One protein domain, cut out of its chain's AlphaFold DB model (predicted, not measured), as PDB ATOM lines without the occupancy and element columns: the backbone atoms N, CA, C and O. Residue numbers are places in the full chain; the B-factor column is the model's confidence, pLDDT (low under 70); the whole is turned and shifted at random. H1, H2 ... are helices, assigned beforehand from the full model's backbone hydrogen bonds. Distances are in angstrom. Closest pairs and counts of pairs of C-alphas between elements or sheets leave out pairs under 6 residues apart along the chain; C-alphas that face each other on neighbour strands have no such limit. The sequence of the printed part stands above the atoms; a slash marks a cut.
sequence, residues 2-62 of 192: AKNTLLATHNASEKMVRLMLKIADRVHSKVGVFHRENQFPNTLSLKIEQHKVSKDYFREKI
ATOM      1  N   ALA A   2     174.612 179.755 134.390       57.09
ATOM      2  CA  ALA A   2     173.957 180.958 133.880       57.09
ATOM      3  C   ALA A   2     174.188 181.066 132.364       57.09
ATOM      4  O   ALA A   2     175.316 180.915 131.892       57.09
ATOM      5  N   LYS A   3     173.112 181.251 131.595       66.62
ATOM      6  CA  LYS A   3     173.183 181.497 130.152       66.62
ATOM      7  C   LYS A   3     173.124 183.003 129.940       66.62
ATOM      8  O   LYS A   3     172.078 183.604 130.154       66.62
ATOM      9  N   ASN A   4     174.238 183.591 129.515       76.56
ATOM     10  CA  ASN A   4     174.319 185.020 129.236       76.56
ATOM     11  C   ASN A   4     174.021 185.247 127.753       76.56
ATOM     12  O   ASN A   4     174.564 184.556 126.893       76.56
ATOM     13  N   THR A   5     173.125 186.181 127.442       83.25
ATOM     14  CA  THR A   5     172.750 186.521 126.063       83.25
ATOM     15  C   THR A   5     172.868 188.024 125.877       83.25
ATOM     16  O   THR A   5     172.309 188.788 126.658       83.25
ATOM     17  N   LEU A   6     173.604 188.443 124.844       86.94
ATOM     18  CA  LEU A   6     173.668 189.842 124.432       86.94
ATOM     19  C   LEU A   6     172.479 190.131 123.519       86.94
ATOM     20  O   LEU A   6     172.346 189.507 122.466       86.94
ATOM     21  N   LEU A   7     171.631 191.071 123.923       89.00
ATOM     22  CA  LEU A   7     170.478 191.508 123.148       89.00
ATOM     23  C   LEU A   7     170.719 192.922 122.629       89.00
ATOM     24  O   LEU A   7     171.216 193.783 123.352       89.00
ATOM     25  N   ALA A   8     170.346 193.153 121.377       88.06
ATOM     26  CA  ALA A   8     170.332 194.466 120.756       88.06
ATOM     27  C   ALA A   8     168.970 194.683 120.090       88.06
ATOM     28  O   ALA A   8     168.274 193.724 119.750       88.06
ATOM     29  N   THR A   9     168.579 195.942 119.912       88.25
ATOM     30  CA  THR A   9     167.357 196.277 119.175       88.25
ATOM     31  C   THR A   9     167.537 195.979 117.685       88.25
ATOM     32  O   THR A   9     168.652 196.019 117.166       88.25
ATOM     33  N   HIS A  10     166.439 195.723 116.970       84.38
ATOM     34  CA  HIS A  10     166.484 195.485 115.521       84.38
ATOM     35  C   HIS A  10     167.030 196.690 114.730       84.38
ATOM     36  O   HIS A  10     167.617 196.513 113.671       84.38
ATOM     37  N   ASN A  11     166.886 197.903 115.275       87.12
ATOM     38  CA  ASN A  11     167.393 199.151 114.694       87.12
ATOM     39  C   ASN A  11     168.831 199.487 115.115       87.12
ATOM     40  O   ASN A  11     169.330 200.568 114.797       87.12
ATOM     41  N   ALA A  12     169.501 198.610 115.868       89.19
ATOM     42  CA  ALA A  12     170.887 198.836 116.239       89.19
ATOM     43  C   ALA A  12     171.757 198.893 114.977       89.19
ATOM     44  O   ALA A  12     171.715 198.007 114.126       89.19
ATOM     45  N   SER A  13     172.576 199.942 114.859       91.06
ATOM     46  CA  SER A  13     173.466 200.061 113.706       91.06
ATOM     47  C   SER A  13     174.454 198.893 113.651       91.06
ATOM     48  O   SER A  13     174.982 198.448 114.674       91.06
ATOM     49  N   GLU A  14     174.773 198.448 112.438       90.69
ATOM     50  CA  GLU A  14     175.724 197.361 112.187       90.69
ATOM     51  C   GLU A  14     177.068 197.564 112.906       90.69
ATOM     52  O   GLU A  14     177.609 196.644 113.524       90.69
ATOM     53  N   LYS A  15     177.575 198.804 112.891       90.75
ATOM     54  CA  LYS A  15     178.818 199.190 113.571       90.75
ATOM     55  C   LYS A  15     178.708 199.019 115.087       90.75
ATOM     56  O   LYS A  15     179.653 198.546 115.708       90.75
ATOM     57  N   MET A  16     177.568 199.371 115.680       90.94
ATOM     58  CA  MET A  16     177.354 199.227 117.121       90.94
ATOM     59  C   MET A  16     177.328 197.753 117.529       90.94
ATOM     60  O   MET A  16     178.032 197.367 118.458       90.94
ATOM     61  N   VAL A  17     176.590 196.917 116.791       92.31
ATOM     62  CA  VAL A  17     176.532 195.467 117.047       92.31
ATOM     63  C   VAL A  17     177.930 194.848 116.975       92.31
ATOM     64  O   VAL A  17     178.321 194.093 117.867       92.31
ATOM     65  N   ARG A  18     178.726 195.215 115.962       91.50
ATOM     66  CA  ARG A  18     180.110 194.738 115.816       91.50
ATOM     67  C   ARG A  18     181.017 195.200 116.955       91.50
ATOM     68  O   ARG A  18     181.812 194.411 117.458       91.50
ATOM     69  N   LEU A  19     180.891 196.458 117.379       91.19
ATOM     70  CA  LEU A  19     181.667 197.005 118.492       91.19
ATOM     71  C   LEU A  19     181.350 196.282 119.803       91.19
ATOM     72  O   LEU A  19     182.267 195.887 120.519       91.19
ATOM     73  N   MET A  20     180.064 196.071 120.095       91.44
ATOM     74  CA  MET A  20     179.626 195.357 121.293       91.44
ATOM     75  C   MET A  20     180.144 193.920 121.312       91.44
ATOM     76  O   MET A  20     180.681 193.491 122.329       91.44
ATOM     77  N   LEU A  21     180.057 193.199 120.188       91.19
ATOM     78  CA  LEU A  21     180.612 191.846 120.071       91.19
ATOM     79  C   LEU A  21     182.125 191.829 120.271       91.19
ATOM     80  O   LEU A  21     182.623 190.983 121.005       91.19
ATOM     81  N   LYS A  22     182.850 192.795 119.698       90.25
ATOM     82  CA  LYS A  22     184.301 192.919 119.877       90.25
ATOM     83  C   LYS A  22     184.695 193.167 121.332       90.25
ATOM     84  O   LYS A  22     185.679 192.605 121.806       90.25
ATOM     85  N   ILE A  23     183.948 194.010 122.043       89.50
ATOM     86  CA  ILE A  23     184.188 194.275 123.466       89.50
ATOM     87  C   ILE A  23     183.823 193.043 124.300       89.50
ATOM     88  O   ILE A  23     184.606 192.645 125.157       89.50
ATOM     89  N   ALA A  24     182.682 192.408 124.019       90.06
ATOM     90  CA  ALA A  24     182.251 191.192 124.699       90.06
ATOM     91  C   ALA A  24     183.266 190.054 124.526       90.06
ATOM     92  O   ALA A  24     183.645 189.431 125.514       90.06
ATOM     93  N   ASP A  25     183.759 189.829 123.305       89.12
ATOM     94  CA  ASP A  25     184.814 188.855 123.016       89.12
ATOM     95  C   ASP A  25     186.098 189.239 123.759       89.12
ATOM     96  O   ASP A  25     186.663 188.418 124.468       89.12
ATOM     97  N   ARG A  26     186.522 190.509 123.747       87.25
ATOM     98  CA  ARG A  26     187.723 190.947 124.482       87.25
ATOM     99  C   ARG A  26     187.643 190.712 125.997       87.25
ATOM    100  O   ARG A  26     188.650 190.339 126.593       87.25
ATOM    101  N   VAL A  27     186.497 190.992 126.617       87.81
ATOM    102  CA  VAL A  27     186.333 190.970 128.082       87.81
ATOM    103  C   VAL A  27     186.007 189.566 128.597       87.81
ATOM    104  O   VAL A  27     186.551 189.163 129.620       87.81
ATOM    105  N   HIS A  28     185.156 188.813 127.896       85.88
ATOM    106  CA  HIS A  28     184.578 187.563 128.405       85.88
ATOM    107  C   HIS A  28     185.072 186.285 127.713       85.88
ATOM    108  O   HIS A  28     184.775 185.199 128.207       85.88
ATOM    109  N   SER A  29     185.834 186.372 126.613       80.56
ATOM    110  CA  SER A  29     186.351 185.163 125.938       80.56
ATOM    111  C   SER A  29     187.364 184.392 126.783       80.56
ATOM    112  O   SER A  29     187.459 183.173 126.661       80.56
ATOM    113  N   LYS A  30     188.110 185.087 127.649       80.75
ATOM    114  CA  LYS A  30     189.120 184.490 128.529       80.75
ATOM    115  C   LYS A  30     188.465 183.760 129.700       80.75
ATOM    116  O   LYS A  30     187.313 184.014 130.029       80.75
ATOM    117  N   VAL A  31     189.191 182.860 130.356       78.75
ATOM    118  CA  VAL A  31     188.712 182.220 131.591       78.75
ATOM    119  C   VAL A  31     188.511 183.284 132.674       78.75
ATOM    120  O   VAL A  31     189.398 184.099 132.918       78.75
ATOM    121  N   GLY A  32     187.349 183.266 133.322       73.81
ATOM    122  CA  GLY A  32     187.017 184.144 134.439       73.81
ATOM    123  C   GLY A  32     186.475 183.357 135.626       73.81
ATOM    124  O   GLY A  32     186.152 182.177 135.517       73.81
ATOM    125  N   VAL A  33     186.313 184.029 136.767       73.81
ATOM    126  CA  VAL A  33     185.787 183.418 138.006       73.81
ATOM    127  C   VAL A  33     184.401 182.787 137.796       73.81
ATOM    128  O   VAL A  33     184.058 181.797 138.433       73.81
ATOM    129  N   PHE A  34     183.618 183.326 136.856       75.31
ATOM    130  CA  PHE A  34     182.234 182.918 136.597       75.31
ATOM    131  C   PHE A  34     182.005 182.285 135.213       75.31
ATOM    132  O   PHE A  34     180.864 181.961 134.883       75.31
ATOM    133  N   HIS A  35     183.044 182.118 134.385       73.94
ATOM    134  CA  HIS A  35     182.896 181.577 133.029       73.94
ATOM    135  C   HIS A  35     184.141 180.837 132.532       73.94
ATOM    136  O   HIS A  35     185.280 181.207 132.814       73.94
ATOM    137  N   ARG A  36     183.903 179.786 131.746       78.00
ATOM    138  CA  ARG A  36     184.944 179.046 131.026       78.00
ATOM    139  C   ARG A  36     185.360 179.805 129.767       78.00
ATOM    140  O   ARG A  36     184.624 180.659 129.271       78.00
ATOM    141  N   GLU A  37     186.539 179.475 129.252       79.06
ATOM    142  CA  GLU A  37     187.044 180.044 128.002       79.06
ATOM    143  C   GLU A  37     186.044 179.834 126.858       79.06
ATOM    144  O   GLU A  37     185.421 178.774 126.755       79.06
ATOM    145  N   ASN A  38     185.867 180.853 126.014       76.44
ATOM    146  CA  ASN A  38     184.962 180.843 124.859       76.44
ATOM    147  C   ASN A  38     183.486 180.514 125.185       76.44
ATOM    148  O   ASN A  38     182.682 180.243 124.288       76.44
ATOM    149  N   GLN A  39     183.083 180.580 126.460       82.12
ATOM    150  CA  GLN A  39     181.694 180.359 126.870       82.12
ATOM    151  C   GLN A  39     180.785 181.544 126.509       82.12
ATOM    152  O   GLN A  39     179.579 181.365 126.352       82.12
ATOM    153  N   PHE A  40     181.339 182.746 126.350       84.06
ATOM    154  CA  PHE A  40     180.635 183.924 125.854       84.06
ATOM    155  C   PHE A  40     181.640 184.902 125.223       84.06
ATOM    156  O   PHE A  40     182.709 185.099 125.800       84.06
ATOM    157  N   PRO A  41     181.321 185.548 124.087       85.50
ATOM    158  CA  PRO A  41     180.109 185.401 123.275       85.50
ATOM    159  C   PRO A  41     180.185 184.175 122.331       85.50
ATOM    160  O   PRO A  41     181.232 183.894 121.758       85.50
ATOM    161  N   ASN A  42     179.081 183.432 122.150       86.12
ATOM    162  CA  ASN A  42     178.971 182.330 121.172       86.12
ATOM    163  C   ASN A  42     177.543 182.196 120.606       86.12
ATOM    164  O   ASN A  42     176.617 182.860 121.073       86.12
ATOM    165  N   THR A  43     177.366 181.328 119.606       86.81
ATOM    166  CA  THR A  43     176.085 181.094 118.910       86.81
ATOM    167  C   THR A  43     175.405 179.764 119.258       86.81
ATOM    168  O   THR A  43     174.298 179.508 118.791       86.81
ATOM    169  N   LEU A  44     176.012 178.922 120.105       82.38
ATOM    170  CA  LEU A  44     175.647 177.506 120.307       82.38
ATOM    171  C   LEU A  44     174.285 177.276 120.991       82.38
ATOM    172  O   LEU A  44     173.834 176.143 121.126       82.38
ATOM    173  N   SER A  45     173.629 178.322 121.489       78.62
ATOM    174  CA  SER A  45     172.336 178.222 122.187       78.62
ATOM    175  C   SER A  45     171.392 179.380 121.862       78.62
ATOM    176  O   SER A  45     170.524 179.715 122.672       78.62
ATOM    177  N   LEU A  46     171.566 180.013 120.698       82.50
ATOM    178  CA  LEU A  46     170.711 181.120 120.286       82.50
ATOM    179  C   LEU A  46     169.291 180.605 119.993       82.50
ATOM    180  O   LEU A  46     169.095 179.764 119.121       82.50
ATOM    181  N   LYS A  47     168.297 181.111 120.731       82.94
ATOM    182  CA  LYS A  47     166.863 180.835 120.504       82.94
ATOM    183  C   LYS A  47     166.151 181.940 119.717       82.94
ATOM    184  O   LYS A  47     164.967 181.822 119.426       82.94
ATOM    185  N   ILE A  48     166.864 183.025 119.439       84.38
ATOM    186  CA  ILE A  48     166.364 184.232 118.782       84.38
ATOM    187  C   ILE A  48     167.084 184.431 117.455       84.38
ATOM    188  O   ILE A  48     168.154 183.860 117.235       84.38
ATOM    189  N   GLU A  49     166.513 185.255 116.583       85.69
ATOM    190  CA  GLU A  49     167.152 185.576 115.316       85.69
ATOM    191  C   GLU A  49     168.486 186.302 115.539       85.69
ATOM    192  O   GLU A  49     168.594 187.269 116.294       85.69
ATOM    193  N   GLN A  50     169.525 185.814 114.864       87.62
ATOM    194  CA  GLN A  50     170.847 186.411 114.923       87.62
ATOM    195  C   GLN A  50     170.971 187.561 113.922       87.62
ATOM    196  O   GLN A  50     170.789 187.369 112.718       87.62
ATOM    197  N   HIS A  51     171.408 188.722 114.409       90.50
ATOM    198  CA  HIS A  51     171.744 189.870 113.571       90.50
ATOM    199  C   HIS A  51     172.808 189.513 112.513       90.50
ATOM    200  O   HIS A  51     173.798 188.848 112.829       90.50
ATOM    201  N   LYS A  52     172.655 189.998 111.271       89.69
ATOM    202  CA  LYS A  52     173.545 189.677 110.132       89.69
ATOM    203  C   LYS A  52     175.030 189.861 110.465       89.69
ATOM    204  O   LYS A  52     175.811 188.925 110.363       89.69
ATOM    205  N   VAL A  53     175.386 191.030 110.993       89.31
ATOM    206  CA  VAL A  53     176.768 191.361 111.390       89.31
ATOM    207  C   VAL A  53     177.331 190.413 112.449       89.31
ATOM    208  O   VAL A  53     178.530 190.159 112.465       89.31
ATOM    209  N   SER A  54     176.488 189.872 113.334       90.25
ATOM    210  CA  SER A  54     176.936 188.891 114.322       90.25
ATOM    211  C   SER A  54     177.314 187.570 113.655       90.25
ATOM    212  O   SER A  54     178.324 186.981 114.034       90.25
ATOM    213  N   LYS A  55     176.556 187.132 112.638       90.25
ATOM    214  CA  LYS A  55     176.901 185.945 111.839       90.25
ATOM    215  C   LYS A  55     178.268 186.122 111.184       90.25
ATOM    216  O   LYS A  55     179.111 185.238 111.300       90.25
ATOM    217  N   ASP A  56     178.488 187.278 110.561       88.44
ATOM    218  CA  ASP A  56     179.743 187.593 109.875       88.44
ATOM    219  C   ASP A  56     180.915 187.682 110.865       88.44
ATOM    220  O   ASP A  56     181.971 187.113 110.615       88.44
ATOM    221  N   TYR A  57     180.708 188.289 112.037       89.25
ATOM    222  CA  TYR A  57     181.723 188.383 113.090       89.25
ATOM    223  C   TYR A  57     182.185 187.014 113.611       89.25
ATOM    224  O   TYR A  57     183.368 186.813 113.858       89.25
ATOM    225  N   PHE A  58     181.282 186.045 113.780       88.81
ATOM    226  CA  PHE A  58     181.686 184.704 114.223       88.81
ATOM    227  C   PHE A  58     182.328 183.860 113.114       88.81
ATOM    228  O   PHE A  58     183.032 182.904 113.432       88.81
ATOM    229  N   ARG A  59     182.113 184.205 111.837       88.06
ATOM    230  CA  ARG A  59     182.836 183.607 110.701       88.06
ATOM    231  C   ARG A  59     184.243 184.187 110.575       88.06
ATOM    232  O   ARG A  59     185.194 183.437 110.393       88.06
ATOM    233  N   GLU A  60     184.363 185.502 110.717       84.69
ATOM    234  CA  GLU A  60     185.619 186.244 110.636       84.69
ATOM    235  C   GLU A  60     185.674 187.299 111.755       84.69
ATOM    236  O   GLU A  60     185.157 188.414 111.635       84.69
ATOM    237  N   LYS A  61     186.302 186.930 112.883       74.44
ATOM    238  CA  LYS A  61     186.348 187.766 114.100       74.44
ATOM    239  C   LYS A  61     187.093 189.083 113.906       74.44
ATOM    240  O   LYS A  61     186.783 190.082 114.559       74.44
ATOM    241  N   ILE A  62     188.107 189.086 113.048       72.06
ATOM    242  CA  ILE A  62     189.033 190.200 112.880       72.06
ATOM    243  C   ILE A  62     189.094 190.548 111.401       72.06
ATOM    244  O   ILE A  62     189.568 189.752 110.600       72.06
TER     245      ILE A  62
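What this domain is: This is residues 2 to 62 of the 192 residues of an uncharacterized protein of Sulfurovum sp (UniProt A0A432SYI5). Little regular structure is here: one longer helix, H1, runs along the long axis, the short helix H2 packs on it, and long loops make up much of the rest. Residues 2 to 13 lead in and fold back into H1; residues 29 to 51 loop from H1's last residue back to H2. The printed part has 61 residues, of which 23 are in the two named helices, H1 then H2, with no named strand; the class is all helix. It is compact, with a radius of gyration of the C-alphas of 11.5 A, and spans 33 by 25 by 18 A.

Where its parts are: Find C-alpha 14 at (175.724, 197.361, 112.187); from there H1, residues 14 to 28, runs 20.9 A to C-alpha 28 at (184.578, 187.563, 128.405). Then look for H2, residues 52 to 59, which ends at C-alpha 59 at (182.836, 183.607, 110.701).

How they stand to each other: H1 and H2 touch, the closest C-alphas being those of Glu 14 and Val 53, 6.1 A apart. They run the same way at a steep tilt of 40 degrees. In both helices every O i to N i+4 pair is within hydrogen-bond range.

The domain as a whole: The two C-alphas farthest apart, of Asn 11 and Val 33, are 33.6 A apart. The printed part has no cut, and its link from H1 to H2, 23 residues, is long. Look at residues 2 to 3 for pLDDT under 70.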